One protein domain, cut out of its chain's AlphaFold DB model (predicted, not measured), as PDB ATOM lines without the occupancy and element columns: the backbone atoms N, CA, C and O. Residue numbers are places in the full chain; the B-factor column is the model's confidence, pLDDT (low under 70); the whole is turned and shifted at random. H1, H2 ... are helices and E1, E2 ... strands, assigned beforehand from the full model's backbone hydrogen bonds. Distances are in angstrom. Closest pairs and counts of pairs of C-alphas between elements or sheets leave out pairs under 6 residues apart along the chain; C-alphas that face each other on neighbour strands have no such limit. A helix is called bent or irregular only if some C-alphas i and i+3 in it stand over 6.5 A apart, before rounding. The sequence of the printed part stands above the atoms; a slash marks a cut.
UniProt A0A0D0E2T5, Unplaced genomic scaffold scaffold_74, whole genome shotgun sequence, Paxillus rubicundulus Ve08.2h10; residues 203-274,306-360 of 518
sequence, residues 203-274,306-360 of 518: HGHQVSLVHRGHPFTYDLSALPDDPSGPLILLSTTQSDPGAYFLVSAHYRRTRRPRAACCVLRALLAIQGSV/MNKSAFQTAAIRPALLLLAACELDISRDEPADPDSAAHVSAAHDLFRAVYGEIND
ATOM      1  N   HIS A 203     233.579 233.274 180.889       74.06
ATOM      2  CA  HIS A 203     233.501 234.732 180.987       74.06
ATOM      3  C   HIS A 203     232.337 235.094 181.916       74.06
ATOM      4  O   HIS A 203     231.188 235.230 181.500       74.06
ATOM      5  N   GLY A 204     232.626 235.205 183.214       83.75
ATOM      6  CA  GLY A 204     231.625 235.545 184.227       83.75
ATOM      7  C   GLY A 204     230.577 234.445 184.430       83.75
ATOM      8  O   GLY A 204     230.917 233.320 184.787       83.75
ATOM      9  N   HIS A 205     229.299 234.784 184.245       89.19
ATOM     10  CA  HIS A 205     228.166 233.858 184.387       89.19
ATOM     11  C   HIS A 205     227.771 233.175 183.073       89.19
ATOM     12  O   HIS A 205     226.715 232.563 183.019       89.19
ATOM     13  N   GLN A 206     228.586 233.253 182.020       92.00
ATOM     14  CA  GLN A 206     228.266 232.641 180.732       92.00
ATOM     15  C   GLN A 206     229.095 231.380 180.487       92.00
ATOM     16  O   GLN A 206     230.301 231.354 180.744       92.00
ATOM     17  N   VAL A 207     228.446 230.345 179.956       90.31
ATOM     18  CA  VAL A 207     229.099 229.132 179.449       90.31
ATOM     19  C   VAL A 207     229.025 229.148 177.931       90.31
ATOM     20  O   VAL A 207     227.950 229.311 177.361       90.31
ATOM     21  N   SER A 208     230.175 228.994 177.278       89.00
ATOM     22  CA  SER A 208     230.245 228.812 175.829       89.00
ATOM     23  C   SER A 208     230.018 227.339 175.496       89.00
ATOM     24  O   SER A 208     230.737 226.474 175.996       89.00
ATOM     25  N   LEU A 209     229.003 227.064 174.685       89.31
ATOM     26  CA  LEU A 209     228.635 225.741 174.187       89.31
ATOM     27  C   LEU A 209     228.791 225.735 172.663       89.31
ATOM     28  O   LEU A 209     228.669 226.777 172.025       89.31
ATOM     29  N   VAL A 210     229.042 224.577 172.054       85.25
ATOM     30  CA  VAL A 210     229.177 224.461 170.593       85.25
ATOM     31  C   VAL A 210     228.089 223.533 170.068       85.25
ATOM     32  O   VAL A 210     228.054 222.364 170.420       85.25
ATOM     33  N   HIS A 211     227.197 224.032 169.209       85.88
ATOM     34  CA  HIS A 211     226.208 223.208 168.511       85.88
ATOM     35  C   HIS A 211     226.544 223.148 167.025       85.88
ATOM     36  O   HIS A 211     226.526 224.174 166.350       85.88
ATOM     37  N   ARG A 212     226.835 221.953 166.491       85.44
ATOM     38  CA  ARG A 212     227.120 221.754 165.052       85.44
ATOM     39  C   ARG A 212     228.198 222.712 164.506       85.44
ATOM     40  O   ARG A 212     228.074 223.222 163.400       85.44
ATOM     41  N   GLY A 213     229.238 222.976 165.299       85.56
ATOM     42  CA  GLY A 213     230.335 223.883 164.937       85.56
ATOM     43  C   GLY A 213     230.076 225.369 165.208       85.56
ATOM     44  O   GLY A 213     231.000 226.165 165.079       85.56
ATOM     45  N   HIS A 214     228.871 225.750 165.639       84.50
ATOM     46  CA  HIS A 214     228.554 227.128 166.004       84.50
ATOM     47  C   HIS A 214     228.651 227.327 167.521       84.50
ATOM     48  O   HIS A 214     227.898 226.683 168.262       84.50
ATOM     49  N   PRO A 215     229.558 228.196 168.004       88.56
ATOM     50  CA  PRO A 215     229.600 228.554 169.410       88.56
ATOM     51  C   PRO A 215     228.397 229.435 169.751       88.56
ATOM     52  O   PRO A 215     228.057 230.362 169.016       88.56
ATOM     53  N   PHE A 216     227.765 229.172 170.885       89.38
ATOM     54  CA  PHE A 216     226.759 230.042 171.471       89.38
ATOM     55  C   PHE A 216     226.998 230.151 172.972       89.38
ATOM     56  O   PHE A 216     227.465 229.214 173.621       89.38
ATOM     57  N   THR A 217     226.699 231.315 173.534       91.88
ATOM     58  CA  THR A 217     226.847 231.560 174.965       91.88
ATOM     59  C   THR A 217     225.509 231.375 175.661       91.88
ATOM     60  O   THR A 217     224.471 231.851 175.204       91.88
ATOM     61  N   TYR A 218     225.534 230.660 176.778       91.75
ATOM     62  CA  TYR A 218     224.382 230.471 177.641       91.75
ATOM     63  C   TYR A 218     224.631 231.162 178.978       91.75
ATOM     64  O   TYR A 218     225.637 230.903 179.642       91.75
ATOM     65  N   ASP A 219     223.724 232.054 179.369       94.94
ATOM     66  CA  ASP A 219     223.794 232.752 180.648       94.94
ATOM     67  C   ASP A 219     223.297 231.841 181.779       94.94
ATOM     68  O   ASP A 219     222.116 231.505 181.861       94.94
ATOM     69  N   LEU A 220     224.204 231.459 182.676       95.19
ATOM     70  CA  LEU A 220     223.902 230.639 183.845       95.19
ATOM     71  C   LEU A 220     222.936 231.338 184.803       95.19
ATOM     72  O   LEU A 220     222.178 230.661 185.490       95.19
ATOM     73  N   SER A 221     222.924 232.675 184.843       94.75
ATOM     74  CA  SER A 221     222.000 233.414 185.710       94.75
ATOM     75  C   SER A 221     220.535 233.277 185.277       94.75
ATOM     76  O   SER A 221     219.637 233.462 186.097       94.75
ATOM     77  N   ALA A 222     220.294 232.885 184.021       94.94
ATOM     78  CA  ALA A 222     218.975 232.625 183.457       94.94
ATOM     79  C   ALA A 222     218.554 231.143 183.545       94.94
ATOM     80  O   ALA A 222     217.566 230.752 182.918       94.94
ATOM     81  N   LEU A 223     219.280 230.305 184.300       95.44
ATOM     82  CA  LEU A 223     218.947 228.887 184.442       95.44
ATOM     83  C   LEU A 223     217.578 228.691 185.129       95.44
ATOM     84  O   LEU A 223     217.368 229.193 186.245       95.44
ATOM     85  N   PRO A 224     216.662 227.916 184.518       96.69
ATOM     86  CA  PRO A 224     215.383 227.572 185.135       96.69
ATOM     87  C   PRO A 224     215.581 226.698 186.381       96.69
ATOM     88  O   PRO A 224     216.603 226.027 186.514       96.69
ATOM     89  N   ASP A 225     214.604 226.683 187.295       94.88
ATOM     90  CA  ASP A 225     214.611 225.779 188.459       94.88
ATOM     91  C   ASP A 225     214.611 224.298 188.041       94.88
ATOM     92  O   ASP A 225     215.270 223.475 188.674       94.88
ATOM     93  N   ASP A 226     213.900 223.972 186.957       96.88
ATOM     94  CA  ASP A 226     213.854 222.633 186.369       96.88
ATOM     95  C   ASP A 226     215.095 222.373 185.486       96.88
ATOM     96  O   ASP A 226     215.293 223.073 184.487       96.88
ATOM     97  N   PRO A 227     215.929 221.360 185.800       97.00
ATOM     98  CA  PRO A 227     217.131 221.043 185.029       97.00
ATOM     99  C   PRO A 227     216.843 220.438 183.646       97.00
ATOM    100  O   PRO A 227     217.779 220.286 182.860       97.00
ATOM    101  N   SER A 228     215.593 220.088 183.320       97.00
ATOM    102  CA  SER A 228     215.238 219.388 182.077       97.00
ATOM    103  C   SER A 228     215.647 220.155 180.813       97.00
ATOM    104  O   SER A 228     216.269 219.588 179.915       97.00
ATOM    105  N   GLY A 229     215.373 221.463 180.754       94.50
ATOM    106  CA  GLY A 229     215.761 222.310 179.618       94.50
ATOM    107  C   GLY A 229     217.284 222.372 179.413       94.50
ATOM    108  O   GLY A 229     217.765 222.047 178.326       94.50
ATOM    109  N   PRO A 230     218.062 222.726 180.452       95.44
ATOM    110  CA  PRO A 230     219.525 222.707 180.395       95.44
ATOM    111  C   PRO A 230     220.119 221.333 180.066       95.44
ATOM    112  O   PRO A 230     221.098 221.260 179.332       95.44
ATOM    113  N   LEU A 231     219.524 220.236 180.543       95.88
ATOM    114  CA  LEU A 231     219.954 218.877 180.201       95.88
ATOM    115  C   LEU A 231     219.761 218.552 178.716       95.88
ATOM    116  O   LEU A 231     220.660 217.987 178.085       95.88
ATOM    117  N   ILE A 232     218.618 218.930 178.137       94.69
ATOM    118  CA  ILE A 232     218.370 218.798 176.693       94.69
ATOM    119  C   ILE A 232     219.383 219.643 175.921       94.69
ATOM    120  O   ILE A 232     219.979 219.172 174.955       94.69
ATOM    121  N   LEU A 233     219.650 220.868 176.371       93.31
ATOM    122  CA  LEU A 233     220.634 221.739 175.735       93.31
ATOM    123  C   LEU A 233     222.047 221.133 175.769       93.31
ATOM    124  O   LEU A 233     222.705 221.056 174.737       93.31
ATOM    125  N   LEU A 234     222.507 220.653 176.925       94.12
ATOM    126  CA  LEU A 234     223.839 220.055 177.077       94.12
ATOM    127  C   LEU A 234     223.995 218.761 176.259       94.12
ATOM    128  O   LEU A 234     225.026 218.553 175.619       94.12
ATOM    129  N   SER A 235     222.957 217.921 176.222       93.06
ATOM    130  CA  SER A 235     222.974 216.666 175.457       93.06
ATOM    131  C   SER A 235     222.913 216.894 173.944       93.06
ATOM    132  O   SER A 235     223.685 216.293 173.199       93.06
ATOM    133  N   THR A 236     222.060 217.808 173.472       90.88
ATOM    134  CA  THR A 236     221.928 218.137 172.035       90.88
ATOM    135  C   THR A 236     223.163 218.821 171.457       90.88
ATOM    136  O   THR A 236     223.406 218.764 170.250       90.88
ATOM    137  N   THR A 237     223.960 219.465 172.301       90.12
ATOM    138  CA  THR A 237     225.204 220.133 171.907       90.12
ATOM    139  C   THR A 237     226.425 219.235 171.981       90.12
ATOM    140  O   THR A 237     227.490 219.668 171.565       90.12
ATOM    141  N   GLN A 238     226.287 217.995 172.469       86.19
ATOM    142  CA  GLN A 238     227.431 217.120 172.753       86.19
ATOM    143  C   GLN A 238     228.492 217.862 173.571       86.19
ATOM    144  O   GLN A 238     229.688 217.800 173.284       86.19
ATOM    145  N   SER A 239     228.021 218.639 174.548       83.38
ATOM    146  CA  SER A 239     228.885 219.500 175.335       83.38
ATOM    147  C   SER A 239     229.967 218.693 176.040       83.38
ATOM    148  O   SER A 239     229.722 217.580 176.510       83.38
ATOM    149  N   ASP A 240     231.149 219.297 176.160       88.31
ATOM    150  CA  ASP A 240     232.228 218.781 176.997       88.31
ATOM    151  C   ASP A 240     231.673 218.450 178.400       88.31
ATOM    152  O   ASP A 240     230.913 219.257 178.957       88.31
ATOM    153  N   PRO A 241     232.035 217.299 179.003       90.19
ATOM    154  CA  PRO A 241     231.880 217.046 180.433       90.19
ATOM    155  C   PRO A 241     232.061 218.278 181.329       90.19
ATOM    156  O   PRO A 241     231.280 218.477 182.263       90.19
ATOM    157  N   GLY A 242     233.034 219.145 181.023       89.88
ATOM    158  CA  GLY A 242     233.264 220.404 181.733       89.88
ATOM    159  C   GLY A 242     232.039 221.331 181.806       89.88
ATOM    160  O   GLY A 242     231.812 221.973 182.830       89.88
ATOM    161  N   ALA A 243     231.189 221.371 180.778       92.44
ATOM    162  CA  ALA A 243     229.978 222.194 180.777       92.44
ATOM    163  C   ALA A 243     228.923 221.679 181.773       92.44
ATOM    164  O   ALA A 243     228.331 222.471 182.510       92.44
ATOM    165  N   TYR A 244     228.735 220.357 181.863       94.75
ATOM    166  CA  TYR A 244     227.848 219.739 182.859       94.75
ATOM    167  C   TYR A 244     228.308 220.061 184.284       94.75
ATOM    168  O   TYR A 244     227.493 220.370 185.161       94.75
ATOM    169  N   PHE A 245     229.622 220.043 184.516       94.31
ATOM    170  CA  PHE A 245     230.218 220.452 185.784       94.31
ATOM    171  C   PHE A 245     229.925 221.907 186.137       94.31
ATOM    172  O   PHE A 245     229.532 222.200 187.264       94.31
ATOM    173  N   LEU A 246     230.082 222.823 185.185       94.12
ATOM    174  CA  LEU A 246     229.831 224.243 185.426       94.12
ATOM    175  C   LEU A 246     228.358 224.519 185.738       94.12
ATOM    176  O   LEU A 246     228.059 225.238 186.693       94.12
ATOM    177  N   VAL A 247     227.441 223.906 184.986       95.69
ATOM    178  CA  VAL A 247     225.994 224.048 185.204       95.69
ATOM    179  C   VAL A 247     225.579 223.458 186.556       95.69
ATOM    180  O   VAL A 247     224.880 224.117 187.326       95.69
ATOM    181  N   SER A 248     226.049 222.257 186.902       96.44
ATOM    182  CA  SER A 248     225.746 221.633 188.201       96.44
ATOM    183  C   SER A 248     226.326 222.416 189.384       96.44
ATOM    184  O   SER A 248     225.625 222.652 190.370       96.44
ATOM    185  N   ALA A 249     227.565 222.904 189.278       96.25
ATOM    186  CA  ALA A 249     228.170 223.765 190.291       96.25
ATOM    187  C   ALA A 249     227.377 225.070 190.480       96.25
ATOM    188  O   ALA A 249     227.205 225.532 191.613       96.25
ATOM    189  N   HIS A 250     226.853 225.647 189.394       96.25
ATOM    190  CA  HIS A 250     225.996 226.826 189.459       96.25
ATOM    191  C   HIS A 250     224.665 226.544 190.172       96.25
ATOM    192  O   HIS A 250     224.284 227.304 191.066       96.25
ATOM    193  N   TYR A 251     223.988 225.438 189.847       97.75
ATOM    194  CA  TYR A 251     222.765 225.016 190.542       97.75
ATOM    195  C   TYR A 251     222.986 224.825 192.045       97.75
ATOM    196  O   TYR A 251     222.224 225.336 192.866       97.75
ATOM    197  N   ARG A 252     224.082 224.169 192.432       97.12
ATOM    198  CA  ARG A 252     224.435 224.017 193.846       97.12
ATOM    199  C   ARG A 252     224.663 225.375 194.522       97.12
ATOM    200  O   ARG A 252     224.111 225.640 195.589       97.12
ATOM    201  N   ARG A 253     225.429 226.272 193.886       96.44
ATOM    202  CA  ARG A 253     225.716 227.622 194.408       96.44
ATOM    203  C   ARG A 253     224.455 228.473 194.572       96.44
ATOM    204  O   ARG A 253     224.390 229.284 195.493       96.44
ATOM    205  N   THR A 254     223.459 228.274 193.713       96.25
ATOM    206  CA  THR A 254     222.151 228.946 193.769       96.25
ATOM    207  C   THR A 254     221.141 228.241 194.681       96.25
ATOM    208  O   THR A 254     219.960 228.561 194.629       96.25
ATOM    209  N   ARG A 255     221.597 227.333 195.564       96.81
ATOM    210  CA  ARG A 255     220.762 226.594 196.534       96.81
ATOM    211  C   ARG A 255     219.697 225.710 195.876       96.81
ATOM    212  O   ARG A 255     218.618 225.515 196.419       96.81
ATOM    213  N   ARG A 256     220.016 225.140 194.713       97.31
ATOM    214  CA  ARG A 256     219.170 224.185 193.982       97.31
ATOM    215  C   ARG A 256     219.881 222.828 193.849       97.31
ATOM    216  O   ARG A 256     220.199 222.406 192.733       97.31
ATOM    217  N   PRO A 257     220.180 222.126 194.960       97.50
ATOM    218  CA  PRO A 257     221.010 220.923 194.923       97.50
ATOM    219  C   PRO A 257     220.342 219.750 194.185       97.50
ATOM    220  O   PRO A 257     221.033 218.999 193.506       97.50
ATOM    221  N   ARG A 258     219.004 219.642 194.201       97.19
ATOM    222  CA  ARG A 258     218.263 218.615 193.438       97.19
ATOM    223  C   ARG A 258     218.499 218.731 191.926       97.19
ATOM    224  O   ARG A 258     218.812 217.739 191.271       97.19
ATOM    225  N   ALA A 259     218.432 219.950 191.385       97.44
ATOM    226  CA  ALA A 259     218.726 220.211 189.976       97.44
ATOM    227  C   ALA A 259     220.193 219.895 189.634       97.44
ATOM    228  O   ALA A 259     220.473 219.277 188.606       97.44
ATOM    229  N   ALA A 260     221.125 220.242 190.533       97.50
ATOM    230  CA  ALA A 260     222.534 219.883 190.388       97.50
ATOM    231  C   ALA A 260     222.744 218.358 190.335       97.50
ATOM    232  O   ALA A 260     223.461 217.882 189.451       97.50
ATOM    233  N   CYS A 261     222.079 217.590 191.211       96.75
ATOM    234  CA  CYS A 261     222.123 216.126 191.196       96.75
ATOM    235  C   CYS A 261     221.632 215.553 189.863       96.75
ATOM    236  O   CYS A 261     222.289 214.677 189.306       96.75
ATOM    237  N   CYS A 262     220.521 216.057 189.312       97.19
ATOM    238  CA  CYS A 262     220.015 215.618 188.006       97.19
ATOM    239  C   CYS A 262     221.046 215.829 186.887       97.19
ATOM    240  O   CYS A 262     221.292 214.916 186.096       97.19
ATOM    241  N   VAL A 263     221.692 217.001 186.850       97.12
ATOM    242  CA  VAL A 263     222.729 217.314 185.851       97.12
ATOM    243  C   VAL A 263     223.944 216.394 185.988       97.12
ATOM    244  O   VAL A 263     224.443 215.874 184.990       97.12
ATOM    245  N   LEU A 264     224.395 216.135 187.218       96.62
ATOM    246  CA  LEU A 264     225.536 215.253 187.486       96.62
ATOM    247  C   LEU A 264     225.235 213.789 187.175       96.62
ATOM    248  O   LEU A 264     226.072 213.108 186.590       96.62
ATOM    249  N   ARG A 265     224.038 213.299 187.504       95.69
ATOM    250  CA  ARG A 265     223.625 211.934 187.155       95.69
ATOM    251  C   ARG A 265     223.561 211.741 185.640       95.69
ATOM    252  O   ARG A 265     224.005 210.705 185.156       95.69
ATOM    253  N   ALA A 266     223.103 212.742 184.885       95.56
ATOM    254  CA  ALA A 266     223.139 212.696 183.424       95.56
ATOM    255  C   ALA A 266     224.577 212.643 182.879       95.56
ATOM    256  O   ALA A 266     224.865 211.844 181.991       95.56
ATOM    257  N   LEU A 267     225.496 213.435 183.447       94.88
ATOM    258  CA  LEU A 267     226.918 213.378 183.098       94.88
ATOM    259  C   LEU A 267     227.511 211.982 183.354       94.88
ATOM    260  O   LEU A 267     228.191 211.429 182.487       94.88
ATOM    261  N   LEU A 268     227.234 211.401 184.524       92.75
ATOM    262  CA  LEU A 268     227.690 210.056 184.887       92.75
ATOM    263  C   LEU A 268     227.099 208.985 183.966       92.75
ATOM    264  O   LEU A 268     227.815 208.065 183.584       92.75
ATOM    265  N   ALA A 269     225.834 209.116 183.563       91.75
ATOM    266  CA  ALA A 269     225.202 208.201 182.617       91.75
ATOM    267  C   ALA A 269     225.885 208.242 181.239       91.75
ATOM    268  O   ALA A 269     226.166 207.195 180.659       91.75
ATOM    269  N   ILE A 270     226.226 209.439 180.745       90.38
ATOM    270  CA  ILE A 270     226.949 209.606 179.474       90.38
ATOM    271  C   ILE A 270     228.325 208.934 179.555       90.38
ATOM    272  O   ILE A 270     228.668 208.148 178.671       90.38
ATOM    273  N   GLN A 271     229.079 209.177 180.634       88.06
ATOM    274  CA  GLN A 271     230.415 208.597 180.821       88.06
ATOM    275  C   GLN A 271     230.397 207.096 181.147       88.06
ATOM    276  O   GLN A 271     231.340 206.386 180.809       88.06
ATOM    277  N   GLY A 272     229.331 206.586 181.763       79.88
ATOM    278  CA  GLY A 272     229.140 205.156 182.011       79.88
ATOM    279  C   GLY A 272     228.731 204.377 180.758       79.88
ATOM    280  O   GLY A 272     229.034 203.189 180.646       79.88
ATOM    281  N   SER A 273     228.097 205.044 179.785       70.94
ATOM    282  CA  SER A 273     227.604 204.417 178.552       70.94
ATOM    283  C   SER A 273     228.674 204.161 177.486       70.94
ATOM    284  O   SER A 273     228.312 203.811 176.363       70.94
ATOM    285  N   VAL A 274     229.974 204.307 177.803       50.50
ATOM    286  CA  VAL A 274     231.053 204.062 176.832       50.50
ATOM    287  C   VAL A 274     230.816 202.698 176.174       50.50
ATOM    288  O   VAL A 274     230.847 201.671 176.868       50.50
ATOM    289  N   MET A 306     233.355 200.498 188.753       59.75
ATOM    290  CA  MET A 306     234.588 201.292 188.787       59.75
ATOM    291  C   MET A 306     235.840 200.493 188.386       59.75
ATOM    292  O   MET A 306     236.933 201.059 188.360       59.75
ATOM    293  N   ASN A 307     235.707 199.212 188.018       59.91
ATOM    294  CA  ASN A 307     236.826 198.381 187.563       59.91
ATOM    295  C   ASN A 307     237.307 198.720 186.138       59.91
ATOM    296  O   ASN A 307     238.339 198.216 185.688       59.91
ATOM    297  N   LYS A 308     236.601 199.593 185.407       55.72
ATOM    298  CA  LYS A 308     237.055 200.106 184.109       55.72
ATOM    299  C   LYS A 308     238.082 201.227 184.291       55.72
ATOM    300  O   LYS A 308     237.732 202.319 184.709       55.72
ATOM    301  N   SER A 309     239.332 200.936 183.914       60.84
ATOM    302  CA  SER A 309     240.512 201.817 183.791       60.84
ATOM    303  C   SER A 309     240.622 202.961 184.820       60.84
ATOM    304  O   SER A 309     239.882 203.939 184.762       60.84
ATOM    305  N   ALA A 310     241.650 202.927 185.675       70.38
ATOM    306  CA  ALA A 310     241.941 203.976 186.665       70.38
ATOM    307  C   ALA A 310     241.920 205.421 186.103       70.38
ATOM    308  O   ALA A 310     241.673 206.381 186.834       70.38
ATOM    309  N   PHE A 311     242.151 205.576 184.795       68.69
ATOM    310  CA  PHE A 311     242.074 206.844 184.075       68.69
ATOM    311  C   PHE A 311     240.642 207.399 183.941       68.69
ATOM    312  O   PHE A 311     240.425 208.584 184.184       68.69
ATOM    313  N   GLN A 312     239.647 206.562 183.618       75.25
ATOM    314  CA  GLN A 312     238.236 206.983 183.578       75.25
ATOM    315  C   GLN A 312     237.727 207.318 184.979       75.25
ATOM    316  O   GLN A 312     237.042 208.322 185.172       75.25
ATOM    317  N   THR A 313     238.148 206.541 185.980       76.69
ATOM    318  CA  THR A 313     237.859 206.833 187.385       76.69
ATOM    319  C   THR A 313     238.363 208.227 187.763       76.69
ATOM    320  O   THR A 313     237.620 209.006 188.353       76.69
ATOM    321  N   ALA A 314     239.593 208.591 187.376       83.50
ATOM    322  CA  ALA A 314     240.172 209.899 187.688       83.50
ATOM    323  C   ALA A 314     239.383 211.076 187.085       83.50
ATOM    324  O   ALA A 314     239.219 212.094 187.756       83.50
ATOM    325  N   ALA A 315     238.855 210.926 185.866       85.50
ATOM    326  CA  ALA A 315     238.059 211.960 185.200       85.50
ATOM    327  C   ALA A 315     236.668 212.150 185.836       85.50
ATOM    328  O   ALA A 315     236.155 213.268 185.891       85.50
ATOM    329  N   ILE A 316     236.072 211.071 186.353       89.75
ATOM    330  CA  ILE A 316     234.726 211.072 186.946       89.75
ATOM    331  C   ILE A 316     234.738 211.500 188.423       89.75
ATOM    332  O   ILE A 316     233.736 212.005 188.935       89.75
ATOM    333  N   ARG A 317     235.869 211.349 189.125       91.69
ATOM    334  CA  ARG A 317     235.999 211.663 190.563       91.69
ATOM    335  C   ARG A 317     235.438 213.030 190.968       91.69
ATOM    336  O   ARG A 317     234.669 213.065 191.929       91.69
ATOM    337  N   PRO A 318     235.737 214.145 190.272       94.38
ATOM    338  CA  PRO A 318     235.161 215.435 190.639       94.38
ATOM    339  C   PRO A 318     233.625 215.446 190.573       94.38
ATOM    340  O   PRO A 318     232.997 216.132 191.378       94.38
ATOM    341  N   ALA A 319     233.005 214.685 189.657       94.12
ATOM    342  CA  ALA A 319     231.544 214.633 189.494       94.12
ATOM    343  C   ALA A 319     230.909 213.900 190.664       94.12
ATOM    344  O   ALA A 319     229.933 214.383 191.227       94.12
ATOM    345  N   LEU A 320     231.499 212.769 191.054       94.56
ATOM    346  CA  LEU A 320     231.048 211.987 192.202       94.56
ATOM    347  C   LEU A 320     231.182 212.777 193.505       94.56
ATOM    348  O   LEU A 320     230.251 212.788 194.303       94.56
ATOM    349  N   LEU A 321     232.291 213.500 193.695       96.06
ATOM    350  CA  LEU A 321     232.480 214.362 194.866       96.06
ATOM    351  C   LEU A 321     231.473 215.515 194.905       96.06
ATOM    352  O   LEU A 321     230.924 215.817 195.966       96.06
ATOM    353  N   LEU A 322     231.218 216.162 193.764       96.69
ATOM    354  CA  LEU A 322     230.225 217.229 193.697       96.69
ATOM    355  C   LEU A 322     228.809 216.687 193.923       96.69
ATOM    356  O   LEU A 322     228.026 217.343 194.608       96.69
ATOM    357  N   LEU A 323     228.500 215.494 193.409       96.69
ATOM    358  CA  LEU A 323     227.218 214.824 193.617       96.69
ATOM    359  C   LEU A 323     227.026 214.486 195.099       96.69
ATOM    360  O   LEU A 323     226.015 214.881 195.664       96.69
ATOM    361  N   ALA A 324     228.022 213.880 195.753       96.88
ATOM    362  CA  ALA A 324     227.989 213.579 197.187       96.88
ATOM    363  C   ALA A 324     227.750 214.838 198.033       96.88
ATOM    364  O   ALA A 324     226.965 214.834 198.978       96.88
ATOM    365  N   ALA A 325     228.391 215.949 197.660       97.50
ATOM    366  CA  ALA A 325     228.181 217.223 198.328       97.50
ATOM    367  C   ALA A 325     226.757 217.775 198.121       97.50
ATOM    368  O   ALA A 325     226.210 218.372 199.043       97.50
ATOM    369  N   CYS A 326     226.152 217.568 196.945       97.50
ATOM    370  CA  CYS A 326     224.758 217.943 196.697       97.50
ATOM    371  C   CYS A 326     223.779 217.072 197.500       97.50
ATOM    372  O   CYS A 326     222.834 217.618 198.056       97.50
ATOM    373  N   GLU A 327     224.019 215.760 197.614       97.31
ATOM    374  CA  GLU A 327     223.197 214.858 198.442       97.31
ATOM    375  C   GLU A 327     223.207 215.287 199.923       97.31
ATOM    376  O   GLU A 327     222.152 215.375 200.549       97.31
ATOM    377  N   LEU A 328     224.372 215.666 200.471       97.12
ATOM    378  CA  LEU A 328     224.466 216.224 201.830       97.12
ATOM    379  C   LEU A 328     223.762 217.577 201.984       97.12
ATOM    380  O   LEU A 328     223.265 217.897 203.063       97.12
ATOM    381  N   ASP A 329     223.765 218.411 200.944       97.19
ATOM    382  CA  ASP A 329     223.049 219.685 200.978       97.19
ATOM    383  C   ASP A 329     221.523 219.438 200.984       97.19
ATOM    384  O   ASP A 329     220.823 220.070 201.771       97.19
ATOM    385  N   ILE A 330     221.018 218.453 200.222       96.38
ATOM    386  CA  ILE A 330     219.597 218.040 200.253       96.38
ATOM    387  C   ILE A 330     219.214 217.509 201.638       96.38
ATOM    388  O   ILE A 330     218.204 217.931 202.199       96.38
ATOM    389  N   SER A 331     220.032 216.631 202.229       96.62
ATOM    390  CA  SER A 331     219.718 216.041 203.536       96.62
ATOM    391  C   SER A 331     219.633 217.086 204.657       96.62
ATOM    392  O   SER A 331     218.875 216.914 205.611       96.62
ATOM    393  N   ARG A 332     220.401 218.180 204.546       96.00
ATOM    394  CA  ARG A 332     220.376 219.316 205.484       96.00
ATOM    395  C   ARG A 332     219.138 220.190 205.329       96.00
ATOM    396  O   ARG A 332     218.666 220.724 206.332       96.00
ATOM    397  N   ASP A 333     218.647 220.347 204.104       94.56
ATOM    398  CA  ASP A 333     217.457 221.147 203.817       94.56
ATOM    399  C   ASP A 333     216.163 220.421 204.262       94.56
ATOM    400  O   ASP A 333     215.153 221.076 204.520       94.56
ATOM    401  N   GLU A 334     216.207 219.091 204.454       92.44
ATOM    402  CA  GLU A 334     215.060 218.241 204.835       92.44
ATOM    403  C   GLU A 334     215.276 217.475 206.164       92.44
ATOM    404  O   GLU A 334     215.235 216.248 206.200       92.44
ATOM    405  N   PRO A 335     215.488 218.154 207.307       74.19
ATOM    406  CA  PRO A 335     216.006 217.538 208.537       74.19
ATOM    407  C   PRO A 335     215.050 216.580 209.282       74.19
ATOM    408  O   PRO A 335     215.402 216.097 210.355       74.19
ATOM    409  N   ALA A 336     213.846 216.315 208.768       85.38
ATOM    410  CA  ALA A 336     212.824 215.511 209.452       85.38
ATOM    411  C   ALA A 336     212.166 214.433 208.572       85.38
ATOM    412  O   ALA A 336     211.246 213.759 209.035       85.38
ATOM    413  N   ASP A 337     212.616 214.272 207.327       90.19
ATOM    414  CA  ASP A 337     212.065 213.287 206.394       90.19
ATOM    415  C   ASP A 337     212.904 211.990 206.447       90.19
ATOM    416  O   ASP A 337     214.137 212.091 206.472       90.19
ATOM    417  N   PRO A 338     212.320 210.771 206.469       91.19
ATOM    418  CA  PRO A 338     213.058 209.523 206.216       91.19
ATOM    419  C   PRO A 338     213.976 209.585 204.986       91.19
ATOM    420  O   PRO A 338     215.037 208.954 204.983       91.19
ATOM    421  N   ASP A 339     213.623 210.394 203.987       90.94
ATOM    422  CA  ASP A 339     214.424 210.609 202.780       90.94
ATOM    423  C   ASP A 339     215.790 211.261 203.082       90.94
ATOM    424  O   ASP A 339     216.779 210.985 202.399       90.94
ATOM    425  N   SER A 340     215.910 212.034 204.169       93.94
ATOM    426  CA  SER A 340     217.181 212.640 204.597       93.94
ATOM    427  C   SER A 340     218.253 211.589 204.893       93.94
ATOM    428  O   SER A 340     219.401 211.723 204.462       93.94
ATOM    429  N   ALA A 341     217.878 210.492 205.563       93.69
ATOM    430  CA  ALA A 341     218.800 209.396 205.855       93.69
ATOM    431  C   ALA A 341     219.263 208.684 204.573       93.69
ATOM    432  O   ALA A 341     220.430 208.296 204.473       93.69
ATOM    433  N   ALA A 342     218.383 208.567 203.570       95.06
ATOM    434  CA  ALA A 342     218.728 207.999 202.270       95.06
ATOM    435  C   ALA A 342     219.744 208.877 201.519       95.06
ATOM    436  O   ALA A 342     220.722 208.356 200.985       95.06
ATOM    437  N   HIS A 343     219.574 210.203 201.545       95.62
ATOM    438  CA  HIS A 343     220.528 211.147 200.956       95.62
ATOM    439  C   HIS A 343     221.897 211.121 201.657       95.62
ATOM    440  O   HIS A 343     222.933 211.115 200.988       95.62
ATOM    441  N   VAL A 344     221.929 211.026 202.992       95.56
ATOM    442  CA  VAL A 344     223.183 210.863 203.754       95.56
ATOM    443  C   VAL A 344     223.883 209.556 203.379       95.56
ATOM    444  O   VAL A 344     225.076 209.575 203.075       95.56
ATOM    445  N   SER A 345     223.152 208.438 203.338       94.56
ATOM    446  CA  SER A 345     223.707 207.143 202.920       94.56
ATOM    447  C   SER A 345     224.273 207.209 201.502       94.56
ATOM    448  O   SER A 345     225.421 206.828 201.285       94.56
ATOM    449  N   ALA A 346     223.522 207.779 200.555       94.69
ATOM    450  CA  ALA A 346     223.966 207.944 199.174       94.69
ATOM    451  C   ALA A 346     225.243 208.797 199.072       94.69
ATOM    452  O   ALA A 346     226.148 208.469 198.305       94.69
ATOM    453  N   ALA A 347     225.360 209.867 199.865       95.81
ATOM    454  CA  ALA A 347     226.580 210.665 199.925       95.81
ATOM    455  C   ALA A 347     227.780 209.850 200.433       95.81
ATOM    456  O   ALA A 347     228.864 209.928 199.852       95.81
ATOM    457  N   HIS A 348     227.597 209.053 201.491       94.69
ATOM    458  CA  HIS A 348     228.642 208.171 202.016       94.69
ATOM    459  C   HIS A 348     229.080 207.122 200.992       94.69
ATOM    460  O   HIS A 348     230.284 206.930 200.812       94.69
ATOM    461  N   ASP A 349     228.139 206.511 200.271       92.94
ATOM    462  CA  ASP A 349     228.439 205.540 199.216       92.94
ATOM    463  C   ASP A 349     229.238 206.179 198.071       92.94
ATOM    464  O   ASP A 349     230.214 205.602 197.588       92.94
ATOM    465  N   LEU A 350     228.900 207.412 197.684       93.50
ATOM    466  CA  LEU A 350     229.655 208.172 196.684       93.50
ATOM    467  C   LEU A 350     231.072 208.528 197.163       93.50
ATOM    468  O   LEU A 350     232.022 208.444 196.382       93.50
ATOM    469  N   PHE A 351     231.251 208.894 198.437       93.31
ATOM    470  CA  PHE A 351     232.587 209.125 198.997       93.31
ATOM    471  C   PHE A 351     233.414 207.843 199.049       93.31
ATOM    472  O   PHE A 351     234.584 207.865 198.666       93.31
ATOM    473  N   ARG A 352     232.802 206.730 199.455       91.50
ATOM    474  CA  ARG A 352     233.426 205.405 199.449       91.50
ATOM    475  C   ARG A 352     233.829 204.992 198.029       91.50
ATOM    476  O   ARG A 352     234.929 204.500 197.824       91.50
ATOM    477  N   ALA A 353     233.015 205.290 197.018       88.19
ATOM    478  CA  ALA A 353     233.385 205.043 195.623       88.19
ATOM    479  C   ALA A 353     234.621 205.857 195.178       88.19
ATOM    480  O   ALA A 353     235.464 205.358 194.435       88.19
ATOM    481  N   VAL A 354     234.764 207.108 195.635       90.88
ATOM    482  CA  VAL A 354     235.883 207.986 195.239       90.88
ATOM    483  C   VAL A 354     237.181 207.670 195.981       90.88
ATOM    484  O   VAL A 354     238.246 207.628 195.356       90.88
ATOM    485  N   TYR A 355     237.102 207.493 197.300       88.81
ATOM    486  CA  TYR A 355     238.259 207.290 198.176       88.81
ATOM    487  C   TYR A 355     238.610 205.810 198.385       88.81
ATOM    488  O   TYR A 355     239.647 205.511 198.975       88.81
ATOM    489  N   GLY A 356     237.793 204.902 197.846       85.62
ATOM    490  CA  GLY A 356     237.850 203.469 198.106       85.62
ATOM    491  C   GLY A 356     237.007 203.089 199.320       85.62
ATOM    492  O   GLY A 356     236.654 203.936 200.147       85.62
ATOM    493  N   GLU A 357     236.690 201.797 199.439       79.31
ATOM    494  CA  GLU A 357     236.290 201.235 200.724       79.31
ATOM    495  C   GLU A 357     237.415 201.534 201.708       79.31
ATOM    496  O   GLU A 357     238.476 200.909 201.693       79.31
ATOM    497  N   ILE A 358     237.200 202.557 202.540       66.31
ATOM    498  CA  ILE A 358     237.904 202.663 203.804       66.31
ATOM    499  C   ILE A 358     237.507 201.373 204.492       66.31
ATOM    500  O   ILE A 358     236.369 201.227 204.922       66.31
ATOM    501  N   ASN A 359     238.404 200.397 204.439       60.34
ATOM    502  CA  ASN A 359     238.266 199.141 205.132       60.34
ATOM    503  C   ASN A 359     237.965 199.505 206.585       60.34
ATOM    504  O   ASN A 359     238.871 199.882 207.327       60.34
ATOM    505  N   ASP A 360     236.688 199.448 206.971       55.44
ATOM    506  CA  ASP A 360     236.233 199.783 208.321       55.44
ATOM    507  C   ASP A 360     236.909 198.860 209.350       55.44
ATOM    508  O   ASP A 360     236.925 199.162 210.534       55.44
TER     509      ASP A 360
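What this domain is: This is residues 203 to 274 and 306 to 360 of the 518 residues of an uncharacterized protein of Paxillus rubicundulus Ve08.2h10 (UniProt A0A0D0E2T5). Five helices stand side by side, each running against the one before it, in a staggered array from H1 and H2 through H3 and H4 to H5, with the small strand hairpin of E1 and E2 at the end where H1 and H2 lie. H2, H3 and H4 are an up-and-down bundle in the middle, and H5 packs on H4 at the other end. The printed part has 127 residues, with two named strands followed by five named helices; the sheet has the order E1 - E2, antiparallel, and the class is mostly helix. The whole is compact, with a radius of gyration of the C-alphas of 15.5 A and spans of 51 by 38 by 23 A.

How they stand to each other: E1, residues 206 to 211, and E2, residues 214 to 219, form an antiparallel hairpin with a tight link; N 207 and O 218 are within hydrogen-bond range at 2.9 A, and N 209 and O 216 at 2.8 A. The closest C-alphas of E1 and H1, residues 228 to 236, are those of His 211 and Thr 236, 7.5 A apart. H2, residues 241 to 253, is close to H1 but not clearly touching, with C-alphas 234 and 244 7.0 A apart. H3, residues 257 to 272, touches H2 in a helical hairpin, opposite ways at a shallow tilt of 16 degrees; the closest C-alphas, of Ser 248 and Ala 260, are 4.3 A apart. H4, residues 310 to 333, touches H3 opposite ways at a shallow tilt of 20 degrees, closest at Pro 257 and Cys 326, whose C-alphas are 5.1 A apart. With its residues 319 to 326 alone, H4 only just touches H2, with 3 pairs of C-alphas within 8 A, closest at Arg 252 and Cys 326, 6.7 A. H5, residues 338 to 355, forms a helical hairpin with H4, at a shallow tilt of 23 degrees; the closest C-alphas, of Ala 324 and Ala 347, are 4.2 A apart. H3 and H5 are apart. Every O i to N i+4 pair is within hydrogen-bond range in H1, H2 and H3, against 18 of 20 in H4 and 13 of 14 in H5.

Where its parts are: E1 begins at C-alpha 206, (228.266, 232.641, 180.732), and is 15.6 A long; E2 is 16.4 A. H1 measures 12.1 A, H2 18.6 A and H3 21.9 A. H4, 34.5 A long, begins at C-alpha 310, (241.941, 203.976, 186.665); it is irregular, with C-alphas 315 and 318 7.1 A apart, and has a kink of 42 degrees near residue 317. H5, 26.5 A, ends at C-alpha 355, (238.259, 207.290, 198.176).

The domain as a whole: The two C-alphas farthest apart, of His 214 and Asp 360, are 51.0 A apart. Residues 275 to 305 are not printed, and C-alphas 274 and 306 are 12.8 A apart across this cut. Of the links printed whole, none is long. The mean pLDDT of the printed part is 89.6; residues 274, 306 to 309, 311 and 358 to 360 are under 70.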